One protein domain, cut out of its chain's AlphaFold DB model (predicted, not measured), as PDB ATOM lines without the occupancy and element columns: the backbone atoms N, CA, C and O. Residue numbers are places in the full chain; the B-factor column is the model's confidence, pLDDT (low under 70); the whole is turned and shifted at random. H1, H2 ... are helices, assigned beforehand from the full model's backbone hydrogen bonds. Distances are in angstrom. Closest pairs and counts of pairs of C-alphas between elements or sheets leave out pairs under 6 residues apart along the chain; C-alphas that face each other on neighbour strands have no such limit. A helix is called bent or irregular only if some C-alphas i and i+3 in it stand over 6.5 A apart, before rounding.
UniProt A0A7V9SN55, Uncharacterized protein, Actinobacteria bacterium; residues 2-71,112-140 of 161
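This is residues 2 to 71 and 112 to 140 of the 161 residues of an uncharacterized protein of Actinobacteria bacterium (UniProt A0A7V9SN55). Three long helices run lengthwise in a slim, rod-shaped bundle: H1 and H3 run the same way, and the bent H2 runs back along both. Arm H2b fits closely with H1 and H3 near one end, while H2a splays away toward its start, where residues 32 to 38 stick out and the bundle is loose. The printed part has 99 residues with three named helices, in the order H1, H2, H3, and no named strand; the class is all helix. The whole is loose, with a radius of gyration of the C-alphas of 16.5 A and spans of 58 by 23 by 17 A.

Begin with H2, residues 33 to 64, assigned as one helix by its hydrogen bonds but bent: C-alphas 51 and 54 are 6.6 A apart. Its arms H2a, residues 33 to 51, and H2b, residues 54 to 64, stand at a shallow tilt of 30 degrees. H1, residues 2 to 24, touches H2b with its residues 3 to 11 alone, at a shallow tilt of 16 degrees, opposite ways; the closest C-alphas, of Phe 4 and Gln 57, are 4.9 A apart. H1 and H2a form a helical hairpin at a steep tilt of 40 degrees, and H2a touches H1 with residues 46 to 50 alone; look at the closest C-alphas, of Asp 11 and Leu 49, 6.0 A apart. H3, residues 112 to 139, touches H2b, opposite ways at a shallow tilt of 17 degrees; the closest C-alphas, of Pro 55 and Val 119, are 5.9 A apart. H2a touches H3 with residues 50 to 51 alone, and the closest C-alphas, of Thr 50 and Gly 126, are 6.2 A apart. H1 and H3 touch, the same way at a shallow tilt of 15 degrees; the closest C-alphas, of Leu 22 and Ala 137, are 6.7 A apart. These four, H1, H2a, H2b and H3, form a bundle, helices lengthwise beside one another. In H1, H2a, H2b and H3 every O i to N i+4 pair is within hydrogen-bond range.

Find C-alpha 33 at (-23.410, -34.745, 6.143); from there H2a runs 26.8 A to C-alpha 51, and H2b then covers 15.3 A from C-alpha 54 to C-alpha 64. H1 begins at C-alpha 2, (-55.309, -30.034, -12.274), and measures 32.8 A. H3 measures 40.6 A and ends at C-alpha 139, (-35.873, -18.553, 17.180).

The two C-alphas farthest apart, of Asp 28 and Asp 71, are 58.1 A apart. The link from H1 to H2, 8 residues, is short. Residues 72 to 111 are not printed, and C-alphas 71 and 112 are 9.0 A apart across this cut, which lies in the link from H2 to H3. The mean pLDDT of the printed part is 92.5, and no printed residue is under 70.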
ATOM      1  N   ILE A   2     -55.785 -28.940 -13.147       90.50
ATOM      2  CA  ILE A   2     -55.309 -30.034 -12.274       90.50
ATOM      3  C   ILE A   2     -53.828 -29.868 -11.889       90.50
ATOM      4  O   ILE A   2     -53.492 -29.986 -10.717       90.50
ATOM      5  N   ALA A   3     -52.954 -29.534 -12.846       92.19
ATOM      6  CA  ALA A   3     -51.523 -29.350 -12.583       92.19
ATOM      7  C   ALA A   3     -51.234 -28.207 -11.591       92.19
ATOM      8  O   ALA A   3     -50.399 -28.362 -10.701       92.19
ATOM      9  N   PHE A   4     -51.972 -27.095 -11.689       93.50
ATOM     10  CA  PHE A   4     -51.878 -25.995 -10.730       93.50
ATOM     11  C   PHE A   4     -52.289 -26.449  -9.326       93.50
ATOM     12  O   PHE A   4     -51.494 -26.325  -8.396       93.50
ATOM     13  N   LEU A   5     -53.469 -27.060  -9.181       93.75
ATOM     14  CA  LEU A   5     -53.945 -27.561  -7.888       93.75
ATOM     15  C   LEU A   5     -52.978 -28.578  -7.271       93.75
ATOM     16  O   LEU A   5     -52.641 -28.464  -6.096       93.75
ATOM     17  N   ALA A   6     -52.486 -29.530  -8.065       95.69
ATOM     18  CA  ALA A   6     -51.503 -30.506  -7.614       95.69
ATOM     19  C   ALA A   6     -50.212 -29.826  -7.134       95.69
ATOM     20  O   ALA A   6     -49.731 -30.141  -6.047       95.69
ATOM     21  N   SER A   7     -49.686 -28.856  -7.892       94.88
ATOM     22  CA  SER A   7     -48.477 -28.121  -7.500       94.88
ATOM     23  C   SER A   7     -48.658 -27.343  -6.195       94.88
ATOM     24  O   SER A   7     -47.786 -27.410  -5.336       94.88
ATOM     25  N   VAL A   8     -49.812 -26.693  -5.995       95.88
ATOM     26  CA  VAL A   8     -50.128 -25.957  -4.761       95.88
ATOM     27  C   VAL A   8     -50.253 -26.904  -3.570       95.88
ATOM     28  O   VAL A   8     -49.708 -26.624  -2.508       95.88
ATOM     29  N   ILE A   9     -50.944 -28.036  -3.729       97.31
ATOM     30  CA  ILE A   9     -51.113 -29.019  -2.649       97.31
ATOM     31  C   ILE A   9     -49.759 -29.595  -2.228       97.31
ATOM     32  O   ILE A   9     -49.483 -29.696  -1.032       97.31
ATOM     33  N   VAL A  10     -48.911 -29.952  -3.196       97.62
ATOM     34  CA  VAL A  10     -47.569 -30.477  -2.920       97.62
ATOM     35  C   VAL A  10     -46.706 -29.416  -2.238       97.62
ATOM     36  O   VAL A  10     -46.107 -29.706  -1.206       97.62
ATOM     37  N   ASP A  11     -46.683 -28.188  -2.757       96.88
ATOM     38  CA  ASP A  11     -45.900 -27.080  -2.200       96.88
ATOM     39  C   ASP A  11     -46.308 -26.760  -0.753       96.88
ATOM     40  O   ASP A  11     -45.482 -26.803   0.164       96.88
ATOM     41  N   VAL A  12     -47.608 -26.565  -0.506       96.56
ATOM     42  CA  VAL A  12     -48.149 -26.331   0.841       96.56
ATOM     43  C   VAL A  12     -47.855 -27.517   1.761       96.56
ATOM     44  O   VAL A  12     -47.457 -27.317   2.909       96.56
ATOM     45  N   GLY A  13     -48.001 -28.748   1.268       97.38
ATOM     46  CA  GLY A  13     -47.695 -29.960   2.025       97.38
ATOM     47  C   GLY A  13     -46.237 -30.018   2.482       97.38
ATOM     48  O   GLY A  13     -45.967 -30.326   3.646       97.38
ATOM     49  N   LEU A  14     -45.294 -29.659   1.608       96.88
ATOM     50  CA  LEU A  14     -43.874 -29.600   1.948       96.88
ATOM     51  C   LEU A  14     -43.575 -28.459   2.931       96.88
ATOM     52  O   LEU A  14     -42.901 -28.676   3.934       96.88
ATOM     53  N   ILE A  15     -44.138 -27.268   2.736       96.12
ATOM     54  CA  ILE A  15     -43.969 -26.160   3.689       96.12
ATOM     55  C   ILE A  15     -44.484 -26.556   5.083       96.12
ATOM     56  O   ILE A  15     -43.815 -26.324   6.094       96.12
ATOM     57  N   VAL A  16     -45.651 -27.202   5.164       96.19
ATOM     58  CA  VAL A  16     -46.210 -27.698   6.431       96.19
ATOM     59  C   VAL A  16     -45.309 -28.765   7.050       96.19
ATOM     60  O   VAL A  16     -45.015 -28.693   8.245       96.19
ATOM     61  N   LEU A  17     -44.823 -29.722   6.259       95.75
ATOM     62  CA  LEU A  17     -43.908 -30.756   6.738       95.75
ATOM     63  C   LEU A  17     -42.615 -30.143   7.298       95.75
ATOM     64  O   LEU A  17     -42.162 -30.549   8.370       95.75
ATOM     65  N   ALA A  18     -42.078 -29.108   6.650       94.12
ATOM     66  CA  ALA A  18     -40.948 -28.339   7.152       94.12
ATOM     67  C   ALA A  18     -41.269 -27.692   8.513       94.12
ATOM     68  O   ALA A  18     -40.501 -27.827   9.467       94.12
ATOM     69  N   PHE A  19     -42.434 -27.052   8.658       93.56
ATOM     70  CA  PHE A  19     -42.872 -26.480   9.936       93.56
ATOM     71  C   PHE A  19     -43.023 -27.522  11.051       93.56
ATOM     72  O   PHE A  19     -42.678 -27.217  12.201       93.56
ATOM     73  N   VAL A  20     -43.537 -28.713  10.729       93.81
ATOM     74  CA  VAL A  20     -43.685 -29.842  11.662       93.81
ATOM     75  C   VAL A  20     -42.316 -30.378  12.072       93.81
ATOM     76  O   VAL A  20     -42.066 -30.559  13.264       93.81
ATOM     77  N   TYR A  21     -41.404 -30.564  11.117       91.94
ATOM     78  CA  TYR A  21     -40.035 -30.998  11.382       91.94
ATOM     79  C   TYR A  21     -39.302 -30.017  12.310       91.94
ATOM     80  O   TYR A  21     -38.733 -30.421  13.324       91.94
ATOM     81  N   LEU A  22     -39.396 -28.709  12.034       88.88
ATOM     82  CA  LEU A  22     -38.782 -27.665  12.861       88.88
ATOM     83  C   LEU A  22     -39.320 -27.624  14.301       88.88
ATOM     84  O   LEU A  22     -38.590 -27.193  15.189       88.88
ATOM     85  N   ASN A  23     -40.565 -28.054  14.537       86.44
ATOM     86  CA  ASN A  23     -41.155 -28.133  15.880       86.44
ATOM     87  C   ASN A  23     -40.674 -29.341  16.686       86.44
ATOM     88  O   ASN A  23     -40.667 -29.289  17.911       86.44
ATOM     89  N   ARG A  24     -40.335 -30.442  16.014       86.44
ATOM     90  CA  ARG A  24     -39.969 -31.702  16.677       86.44
ATOM     91  C   ARG A  24     -38.477 -31.810  16.968       86.44
ATOM     92  O   ARG A  24     -38.079 -32.622  17.795       86.44
ATOM     93  N   ARG A  25     -37.650 -31.024  16.281       81.56
ATOM     94  CA  ARG A  25     -36.195 -31.153  16.344       81.56
ATOM     95  C   ARG A  25     -35.576 -30.246  17.428       81.56
ATOM     96  O   ARG A  25     -35.770 -29.029  17.356       81.56
ATOM     97  N   PRO A  26     -34.787 -30.785  18.380       78.06
ATOM     98  CA  PRO A  26     -34.042 -29.980  19.347       78.06
ATOM     99  C   PRO A  26     -32.923 -29.163  18.677       78.06
ATOM    100  O   PRO A  26     -32.387 -29.547  17.634       78.06
ATOM    101  N   ARG A  27     -32.571 -28.018  19.281       76.19
ATOM    102  CA  ARG A  27     -31.627 -27.037  18.710       76.19
ATOM    103  C   ARG A  27     -30.214 -27.598  18.536       76.19
ATOM    104  O   ARG A  27     -29.590 -27.344  17.511       76.19
ATOM    105  N   ASP A  28     -29.749 -28.381  19.503       78.75
ATOM    106  CA  ASP A  28     -28.343 -28.795  19.601       78.75
ATOM    107  C   ASP A  28     -28.037 -30.101  18.850       78.75
ATOM    108  O   ASP A  28     -26.908 -30.595  18.862       78.75
ATOM    109  N   GLN A  29     -29.034 -30.674  18.167       82.50
ATOM    110  CA  GLN A  29     -28.846 -31.890  17.387       82.50
ATOM    111  C   GLN A  29     -27.969 -31.599  16.169       82.50
ATOM    112  O   GLN A  29     -28.399 -30.924  15.228       82.50
ATOM    113  N   LYS A  30     -26.750 -32.138  16.167       86.38
ATOM    114  CA  LYS A  30     -25.835 -32.084  15.022       86.38
ATOM    115  C   LYS A  30     -26.411 -32.899  13.859       86.38
ATOM    116  O   LYS A  30     -26.970 -33.966  14.087       86.38
ATOM    117  N   LEU A  31     -26.287 -32.381  12.636       87.31
ATOM    118  CA  LEU A  31     -26.632 -33.125  11.420       87.31
ATOM    119  C   LEU A  31     -25.421 -33.906  10.946       87.31
ATOM    120  O   LEU A  31     -24.298 -33.397  10.962       87.31
ATOM    121  N   THR A  32     -25.673 -35.110  10.457       94.88
ATOM    122  CA  THR A  32     -24.721 -35.790   9.586       94.88
ATOM    123  C   THR A  32     -24.647 -35.074   8.235       94.88
ATOM    124  O   THR A  32     -25.570 -34.360   7.831       94.88
ATOM    125  N   TRP A  33     -23.558 -35.286   7.497       94.06
ATOM    126  CA  TRP A  33     -23.410 -34.745   6.143       94.06
ATOM    127  C   TRP A  33     -24.571 -35.148   5.226       94.06
ATOM    128  O   TRP A  33     -25.108 -34.304   4.515       94.06
ATOM    129  N   GLY A  34     -25.005 -36.412   5.284       94.50
ATOM    130  CA  GLY A  34     -26.119 -36.912   4.475       94.50
ATOM    131  C   GLY A  34     -27.444 -36.211   4.781       94.50
ATOM    132  O   GLY A  34     -28.144 -35.788   3.863       94.50
ATOM    133  N   GLU A  35     -27.767 -36.012   6.061       91.75
ATOM    134  CA  GLU A  35     -28.976 -35.279   6.458       91.75
ATOM    135  C   GLU A  35     -28.915 -33.802   6.052       91.75
ATOM    136  O   GLU A  35     -29.937 -33.223   5.684       91.75
ATOM    137  N   ALA A  36     -27.727 -33.190   6.089       92.06
ATOM    138  CA  ALA A  36     -27.536 -31.816   5.637       92.06
ATOM    139  C   ALA A  36     -27.781 -31.675   4.126       92.06
ATOM    140  O   ALA A  36     -28.520 -30.778   3.719       92.06
ATOM    141  N   TYR A  37     -27.242 -32.585   3.306       96.81
ATOM    142  CA  TYR A  37     -27.523 -32.616   1.866       96.81
ATOM    143  C   TYR A  37     -29.005 -32.860   1.578       96.81
ATOM    144  O   TYR A  37     -29.600 -32.135   0.785       96.81
ATOM    145  N   GLY A  38     -29.631 -33.823   2.264       95.38
ATOM    146  CA  GLY A  38     -31.066 -34.082   2.126       95.38
ATOM    147  C   GLY A  38     -31.914 -32.858   2.478       95.38
ATOM    148  O   GLY A  38     -32.824 -32.495   1.734       95.38
ATOM    149  N   GLY A  39     -31.572 -32.166   3.569       93.06
ATOM    150  CA  GLY A  39     -32.224 -30.922   3.970       93.06
ATOM    151  C   GLY A  39     -32.038 -29.792   2.955       93.06
ATOM    152  O   GLY A  39     -32.993 -29.071   2.670       93.06
ATOM    153  N   ALA A  40     -30.846 -29.654   2.372       94.56
ATOM    154  CA  ALA A  40     -30.575 -28.650   1.344       94.56
ATOM    155  C   ALA A  40     -31.395 -28.904   0.069       94.56
ATOM    156  O   ALA A  40     -32.063 -27.991  -0.413       94.56
ATOM    157  N   THR A  41     -31.417 -30.144  -0.430       96.44
ATOM    158  CA  THR A  41     -32.227 -30.534  -1.597       96.44
ATOM    159  C   THR A  41     -33.714 -30.329  -1.335       96.44
ATOM    160  O   THR A  41     -34.443 -29.874  -2.211       96.44
ATOM    161  N   TYR A  42     -34.166 -30.616  -0.116       95.62
ATOM    162  CA  TYR A  42     -35.548 -30.402   0.287       95.62
ATOM    163  C   TYR A  42     -35.935 -28.917   0.273       95.62
ATOM    164  O   TYR A  42     -36.948 -28.551  -0.318       95.62
ATOM    165  N   VAL A  43     -35.112 -28.046   0.869       95.12
ATOM    166  CA  VAL A  43     -35.340 -26.592   0.834       95.12
ATOM    167  C   VAL A  43     -35.299 -26.077  -0.603       95.12
ATOM    168  O   VAL A  43     -36.177 -25.315  -0.997       95.12
ATOM    169  N   TRP A  44     -34.332 -26.527  -1.402       96.50
ATOM    170  CA  TRP A  44     -34.260 -26.189  -2.821       96.50
ATOM    171  C   TRP A  44     -35.526 -26.608  -3.578       96.50
ATOM    172  O   TRP A  44     -36.054 -25.812  -4.349       96.50
ATOM    173  N   ALA A  45     -36.051 -27.811  -3.329       96.44
ATOM    174  CA  ALA A  45     -37.257 -28.306  -3.983       96.44
ATOM    175  C   ALA A  45     -38.491 -27.463  -3.633       96.44
ATOM    176  O   ALA A  45     -39.283 -27.162  -4.525       96.44
ATOM    177  N   ILE A  46     -38.633 -27.033  -2.372       96.88
ATOM    178  CA  ILE A  46     -39.699 -26.099  -1.974       96.88
ATOM    179  C   ILE A  46     -39.535 -24.774  -2.720       96.88
ATOM    180  O   ILE A  46     -40.482 -24.303  -3.336       96.88
ATOM    181  N   LEU A  47     -38.331 -24.194  -2.742       96.50
ATOM    182  CA  LEU A  47     -38.095 -22.934  -3.455       96.50
ATOM    183  C   LEU A  47     -38.400 -23.069  -4.958       96.50
ATOM    184  O   LEU A  47     -39.056 -22.207  -5.541       96.50
ATOM    185  N   LEU A  48     -37.983 -24.163  -5.593       97.06
ATOM    186  CA  LEU A  48     -38.303 -24.445  -6.991       97.06
ATOM    187  C   LEU A  48     -39.823 -24.523  -7.208       97.06
ATOM    188  O   LEU A  48     -40.351 -23.929  -8.150       97.06
ATOM    189  N   LEU A  49     -40.540 -25.234  -6.337       96.62
ATOM    190  CA  LEU A  49     -41.988 -25.375  -6.441       96.62
ATOM    191  C   LEU A  49     -42.696 -24.033  -6.263       96.62
ATOM    192  O   LEU A  49     -43.440 -23.626  -7.157       96.62
ATOM    193  N   THR A  50     -42.418 -23.322  -5.172       97.25
ATOM    194  CA  THR A  50     -43.077 -22.057  -4.839       97.25
ATOM    195  C   THR A  50     -42.789 -20.958  -5.865       97.25
ATOM    196  O   THR A  50     -43.692 -20.197  -6.204       97.25
ATOM    197  N   TYR A  51     -41.548 -20.842  -6.359       97.06
ATOM    198  CA  TYR A  51     -41.135 -19.697  -7.186       97.06
ATOM    199  C   TYR A  51     -41.107 -19.976  -8.695       97.06
ATOM    200  O   TYR A  51     -41.261 -19.042  -9.483       97.06
ATOM    201  N   ALA A  52     -40.935 -21.228  -9.125       96.50
ATOM    202  CA  ALA A  52     -40.925 -21.566 -10.548       96.50
ATOM    203  C   ALA A  52     -42.214 -22.274 -10.971       96.50
ATOM    204  O   ALA A  52     -42.895 -21.818 -11.888       96.50
ATOM    205  N   ILE A  53     -42.574 -23.372 -10.302       97.06
ATOM    206  CA  ILE A  53     -43.639 -24.259 -10.787       97.06
ATOM    207  C   ILE A  53     -45.024 -23.673 -10.511       97.06
ATOM    208  O   ILE A  53     -45.801 -23.521 -11.449       97.06
ATOM    209  N   VAL A  54     -45.346 -23.314  -9.266       97.62
ATOM    210  CA  VAL A  54     -46.685 -22.815  -8.894       97.62
ATOM    211  C   VAL A  54     -47.084 -21.567  -9.704       97.62
ATOM    212  O   VAL A  54     -48.170 -21.579 -10.293       97.62
ATOM    213  N   PRO A  55     -46.233 -20.526  -9.835       97.00
ATOM    214  CA  PRO A  55     -46.562 -19.338 -10.622       97.00
ATOM    215  C   PRO A  55     -46.734 -19.658 -12.110       97.00
ATOM    216  O   PRO A  55     -47.685 -19.202 -12.743       97.00
ATOM    217  N   HIS A  56     -45.863 -20.508 -12.663       96.12
ATOM    218  CA  HIS A  56     -45.963 -20.945 -14.054       96.12
ATOM    219  C   HIS A  56     -47.256 -21.729 -14.329       96.12
ATOM    220  O   HIS A  56     -47.919 -21.505 -15.346       96.12
ATOM    221  N   GLN A  57     -47.645 -22.631 -13.423       96.38
ATOM    222  CA  GLN A  57     -48.880 -23.406 -13.555       96.38
ATOM    223  C   GLN A  57     -50.125 -22.522 -13.429       96.38
ATOM    224  O   GLN A  57     -51.114 -22.776 -14.120       96.38
ATOM    225  N   PHE A  58     -50.080 -21.475 -12.601       94.94
ATOM    226  CA  PHE A  58     -51.160 -20.495 -12.511       94.94
ATOM    227  C   PHE A  58     -51.346 -19.744 -13.833       94.94
ATOM    228  O   PHE A  58     -52.452 -19.723 -14.365       94.94
ATOM    229  N   ILE A  59     -50.260 -19.208 -14.406       94.19
ATOM    230  CA  ILE A  59     -50.298 -18.519 -15.707       94.19
ATOM    231  C   ILE A  59     -50.853 -19.450 -16.785       94.19
ATOM    232  O   ILE A  59     -51.780 -19.094 -17.506       94.19
ATOM    233  N   THR A  60     -50.341 -20.681 -16.837       94.38
ATOM    234  CA  THR A  60     -50.776 -21.686 -17.815       94.38
ATOM    235  C   THR A  60     -52.267 -22.008 -17.687       94.38
ATOM    236  O   THR A  60     -52.933 -22.213 -18.697       94.38
ATOM    237  N   MET A  61     -52.802 -22.058 -16.463       92.19
ATOM    238  CA  MET A  61     -54.229 -22.266 -16.213       92.19
ATOM    239  C   MET A  61     -55.069 -21.065 -16.665       92.19
ATOM    240  O   MET A  61     -56.075 -21.266 -17.343       92.19
ATOM    241  N   CYS A  62     -54.658 -19.838 -16.331       90.50
ATOM    242  CA  CYS A  62     -55.347 -18.618 -16.762       90.50
ATOM    243  C   CYS A  62     -55.427 -18.523 -18.290       90.50
ATOM    244  O   CYS A  62     -56.494 -18.250 -18.834       90.50
ATOM    245  N   ASP A  63     -54.327 -18.814 -18.982       88.81
ATOM    246  CA  ASP A  63     -54.265 -18.676 -20.436       88.81
ATOM    247  C   ASP A  63     -55.020 -19.805 -21.155       88.81
ATOM    248  O   ASP A  63     -55.744 -19.546 -22.115       88.81
ATOM    249  N   LYS A  64     -54.872 -21.062 -20.707       88.50
ATOM    250  CA  LYS A  64     -55.445 -22.230 -21.404       88.50
ATOM    251  C   LYS A  64     -56.882 -22.541 -21.016       88.50
ATOM    252  O   LYS A  64     -57.693 -22.812 -21.894       88.50
ATOM    253  N   ASP A  65     -57.181 -22.570 -19.720       85.38
ATOM    254  CA  ASP A  65     -58.484 -23.040 -19.241       85.38
ATOM    255  C   ASP A  65     -59.485 -21.894 -19.147       85.38
ATOM    256  O   ASP A  65     -60.669 -22.082 -19.414       85.38
ATOM    257  N   PHE A  66     -59.021 -20.712 -18.731       81.31
ATOM    258  CA  PHE A  66     -59.897 -19.554 -18.548       81.31
ATOM    259  C   PHE A  66     -59.901 -18.619 -19.755       81.31
ATOM    260  O   PHE A  66     -60.777 -17.764 -19.837       81.31
ATOM    261  N   GLY A  67     -58.956 -18.788 -20.684       83.81
ATOM    262  CA  GLY A  67     -58.874 -17.991 -21.900       83.81
ATOM    263  C   GLY A  67     -58.594 -16.518 -21.626       83.81
ATOM    264  O   GLY A  67     -59.141 -15.678 -22.331       83.81
ATOM    265  N   TRP A  68     -57.783 -16.201 -20.608       86.25
ATOM    266  CA  TRP A  68     -57.439 -14.813 -20.302       86.25
ATOM    267  C   TRP A  68     -56.536 -14.255 -21.401       86.25
ATOM    268  O   TRP A  68     -55.403 -14.716 -21.584       86.25
ATOM    269  N   ARG A  69     -57.033 -13.278 -22.160       83.88
ATOM    270  CA  ARG A  69     -56.337 -12.755 -23.346       83.88
ATOM    271  C   ARG A  69     -56.037 -11.276 -23.226       83.88
ATOM    272  O   ARG A  69     -56.657 -10.554 -22.458       83.88
ATOM    273  N   SER A  70     -55.081 -10.827 -24.037       86.19
ATOM    274  CA  SER A  70     -54.635  -9.440 -24.039       86.19
ATOM    275  C   SER A  70     -55.657  -8.438 -24.590       86.19
ATOM    276  O   SER A  70     -55.543  -7.238 -24.358       86.19
ATOM    277  N   ASP A  71     -56.587  -8.919 -25.410       83.50
ATOM    278  CA  ASP A  71     -57.581  -8.122 -26.130       83.50
ATOM    279  C   ASP A  71     -58.917  -8.005 -25.384       83.50
ATOM    280  O   ASP A  71     -59.793  -7.255 -25.817       83.50
ATOM    281  N   GLN A 112     -54.793 -10.211 -18.832       89.62
ATOM    282  CA  GLN A 112     -53.400 -10.605 -18.585       89.62
ATOM    283  C   GLN A 112     -52.739  -9.758 -17.498       89.62
ATOM    284  O   GLN A 112     -51.981 -10.273 -16.682       89.62
ATOM    285  N   THR A 113     -53.071  -8.468 -17.420       90.50
ATOM    286  CA  THR A 113     -52.594  -7.615 -16.329       90.50
ATOM    287  C   THR A 113     -53.155  -8.091 -14.991       90.50
ATOM    288  O   THR A 113     -52.427  -8.125 -14.000       90.50
ATOM    289  N   VAL A 114     -54.420  -8.524 -14.950       89.69
ATOM    290  CA  VAL A 114     -55.014  -9.119 -13.742       89.69
ATOM    291  C   VAL A 114     -54.280 -10.404 -13.353       89.69
ATOM    292  O   VAL A 114     -53.921 -10.564 -12.186       89.69
ATOM    293  N   ARG A 115     -53.991 -11.294 -14.314       91.88
ATOM    294  CA  ARG A 115     -53.187 -12.512 -14.090       91.88
ATOM    295  C   ARG A 115     -51.844 -12.171 -13.469       91.88
ATOM    296  O   ARG A 115     -51.486 -12.758 -12.455       91.88
ATOM    297  N   ASP A 116     -51.123 -11.221 -14.050       93.44
ATOM    298  CA  ASP A 116     -49.766 -10.885 -13.627       93.44
ATOM    299  C   ASP A 116     -49.752 -10.261 -12.221       93.44
ATOM    300  O   ASP A 116     -48.886 -10.579 -11.403       93.44
ATOM    301  N   ILE A 117     -50.771  -9.460 -11.880       94.00
ATOM    302  CA  ILE A 117     -50.986  -8.970 -10.510       94.00
ATOM    303  C   ILE A 117     -51.230 -10.141  -9.548       94.00
ATOM    304  O   ILE A 117     -50.633 -10.191  -8.471       94.00
ATOM    305  N   LEU A 118     -52.086 -11.101  -9.909       93.38
ATOM    306  CA  LEU A 118     -52.358 -12.269  -9.065       93.38
ATOM    307  C   LEU A 118     -51.110 -13.142  -8.880       93.38
ATOM    308  O   LEU A 118     -50.806 -13.541  -7.758       93.38
ATOM    309  N   VAL A 119     -50.334 -13.363  -9.943       95.94
ATOM    310  CA  VAL A 119     -49.047 -14.071  -9.894       95.94
ATOM    311  C   VAL A 119     -48.059 -13.366  -8.967       95.94
ATOM    312  O   VAL A 119     -47.416 -14.012  -8.142       95.94
ATOM    313  N   SER A 120     -47.965 -12.038  -9.046       96.94
ATOM    314  CA  SER A 120     -47.130 -11.249  -8.133       96.94
ATOM    315  C   SER A 120     -47.521 -11.469  -6.665       96.94
ATOM    316  O   SER A 120     -46.657 -11.659  -5.809       96.94
ATOM    317  N   ASN A 121     -48.821 -11.548  -6.367       96.62
ATOM    318  CA  ASN A 121     -49.294 -11.848  -5.015       96.62
ATOM    319  C   ASN A 121     -48.916 -13.266  -4.556       96.62
ATOM    320  O   ASN A 121     -48.569 -13.445  -3.389       96.62
ATOM    321  N   ILE A 122     -48.911 -14.261  -5.454       96.12
ATOM    322  CA  ILE A 122     -48.418 -15.616  -5.142       96.12
ATOM    323  C   ILE A 122     -46.957 -15.553  -4.672       96.12
ATOM    324  O   ILE A 122     -46.618 -16.147  -3.647       96.12
ATOM    325  N   TYR A 123     -46.112 -14.770  -5.349       96.62
ATOM    326  CA  TYR A 123     -44.720 -14.569  -4.937       96.62
ATOM    327  C   TYR A 123     -44.589 -13.930  -3.553       96.62
ATOM    328  O   TYR A 123     -43.784 -14.385  -2.738       96.62
ATOM    329  N   VAL A 124     -45.397 -12.909  -3.257       97.75
ATOM    330  CA  VAL A 124     -45.402 -12.251  -1.940       97.75
ATOM    331  C   VAL A 124     -45.815 -13.229  -0.836       97.75
ATOM    332  O   VAL A 124     -45.165 -13.289   0.209       97.75
ATOM    333  N   ILE A 125     -46.854 -14.037  -1.068       96.81
ATOM    334  CA  ILE A 125     -47.304 -15.063  -0.116       96.81
ATOM    335  C   ILE A 125     -46.196 -16.096   0.120       96.81
ATOM    336  O   ILE A 125     -45.893 -16.416   1.274       96.81
ATOM    337  N   GLY A 126     -45.556 -16.567  -0.954       96.06
ATOM    338  CA  GLY A 126     -44.415 -17.476  -0.885       96.06
ATOM    339  C   GLY A 126     -43.268 -16.900  -0.052       96.06
ATOM    340  O   GLY A 126     -42.753 -17.575   0.843       96.06
ATOM    341  N   LEU A 127     -42.922 -15.629  -0.267       97.00
ATOM    342  CA  LEU A 127     -41.873 -14.938   0.483       97.00
ATOM    343  C   LEU A 127     -42.205 -14.842   1.977       97.00
ATOM    344  O   LEU A 127     -41.356 -15.136   2.820       97.00
ATOM    345  N   VAL A 128     -43.445 -14.491   2.320       97.50
ATOM    346  CA  VAL A 128     -43.903 -14.428   3.716       97.50
ATOM    347  C   VAL A 128     -43.847 -15.807   4.379       97.50
ATOM    348  O   VAL A 128     -43.399 -15.916   5.525       97.50
ATOM    349  N   ALA A 129     -44.268 -16.867   3.684       95.94
ATOM    350  CA  ALA A 129     -44.222 -18.232   4.209       95.94
ATOM    351  C   ALA A 129     -42.781 -18.675   4.518       95.94
ATOM    352  O   ALA A 129     -42.501 -19.140   5.626       95.94
ATOM    353  N   HIS A 130     -41.851 -18.446   3.588       95.88
ATOM    354  CA  HIS A 130     -40.431 -18.749   3.778       95.88
ATOM    355  C   HIS A 130     -39.784 -17.878   4.856       95.88
ATOM    356  O   HIS A 130     -39.019 -18.389   5.672       95.88
ATOM    357  N   GLY A 131     -40.138 -16.593   4.924       96.19
ATOM    358  CA  GLY A 131     -39.697 -15.693   5.987       96.19
ATOM    359  C   GLY A 131     -40.114 -16.197   7.370       96.19
ATOM    360  O   GLY A 131     -39.294 -16.252   8.283       96.19
ATOM    361  N   LYS A 132     -41.358 -16.666   7.525       95.44
ATOM    362  CA  LYS A 132     -41.822 -17.302   8.771       95.44
ATOM    363  C   LYS A 132     -41.066 -18.593   9.079       95.44
ATOM    364  O   LYS A 132     -40.730 -18.829  10.240       95.44
ATOM    365  N   LEU A 133     -40.793 -19.416   8.067       94.00
ATOM    366  CA  LEU A 133     -40.027 -20.650   8.229       94.00
ATOM    367  C   LEU A 133     -38.603 -20.355   8.720       94.00
ATOM    368  O   LEU A 133     -38.123 -20.993   9.657       94.00
ATOM    369  N   TRP A 134     -37.969 -19.337   8.139       92.56
ATOM    370  CA  TRP A 134     -36.655 -18.841   8.530       92.56
ATOM    371  C   TRP A 134     -36.648 -18.287   9.953       92.56
ATOM    372  O   TRP A 134     -35.839 -18.717  10.771       92.56
ATOM    373  N   VAL A 135     -37.575 -17.379  10.286       93.06
ATOM    374  CA  VAL A 135     -37.693 -16.814  11.640       93.06
ATOM    375  C   VAL A 135     -37.848 -17.932  12.656       93.06
ATOM    376  O   VAL A 135     -37.093 -17.981  13.622       93.06
ATOM    377  N   LYS A 136     -38.760 -18.875  12.402       90.75
ATOM    378  CA  LYS A 136     -38.941 -20.043  13.259       90.75
ATOM    379  C   LYS A 136     -37.646 -20.830  13.384       90.75
ATOM    380  O   LYS A 136     -37.258 -21.176  14.491       90.75
ATOM    381  N   ALA A 137     -36.950 -21.083  12.277       88.25
ATOM    382  CA  ALA A 137     -35.685 -21.799  12.295       88.25
ATOM    383  C   ALA A 137     -34.613 -21.104  13.162       88.25
ATOM    384  O   ALA A 137     -33.824 -21.813  13.793       88.25
ATOM    385  N   GLN A 138     -34.611 -19.769  13.239       87.62
ATOM    386  CA  GLN A 138     -33.667 -18.990  14.051       87.62
ATOM    387  C   GLN A 138     -34.068 -18.856  15.524       87.62
ATOM    388  O   GLN A 138     -33.212 -18.898  16.408       87.62
ATOM    389  N   THR A 139     -35.362 -18.715  15.809       86.19
ATOM    390  CA  THR A 139     -35.873 -18.553  17.180       86.19
ATOM    391  C   THR A 139     -36.066 -19.881  17.914       86.19
ATOM    392  O   THR A 139     -36.352 -19.889  19.112       86.19
ATOM    393  N   ARG A 140     -35.856 -21.023  17.239       78.38
ATOM    394  CA  ARG A 140     -35.851 -22.361  17.854       78.38
ATOM    395  C   ARG A 140     -34.987 -22.396  19.120       78.38
ATOM    396  O   ARG A 140     -33.789 -22.126  19.083       78.38
TER     397      ARG A 140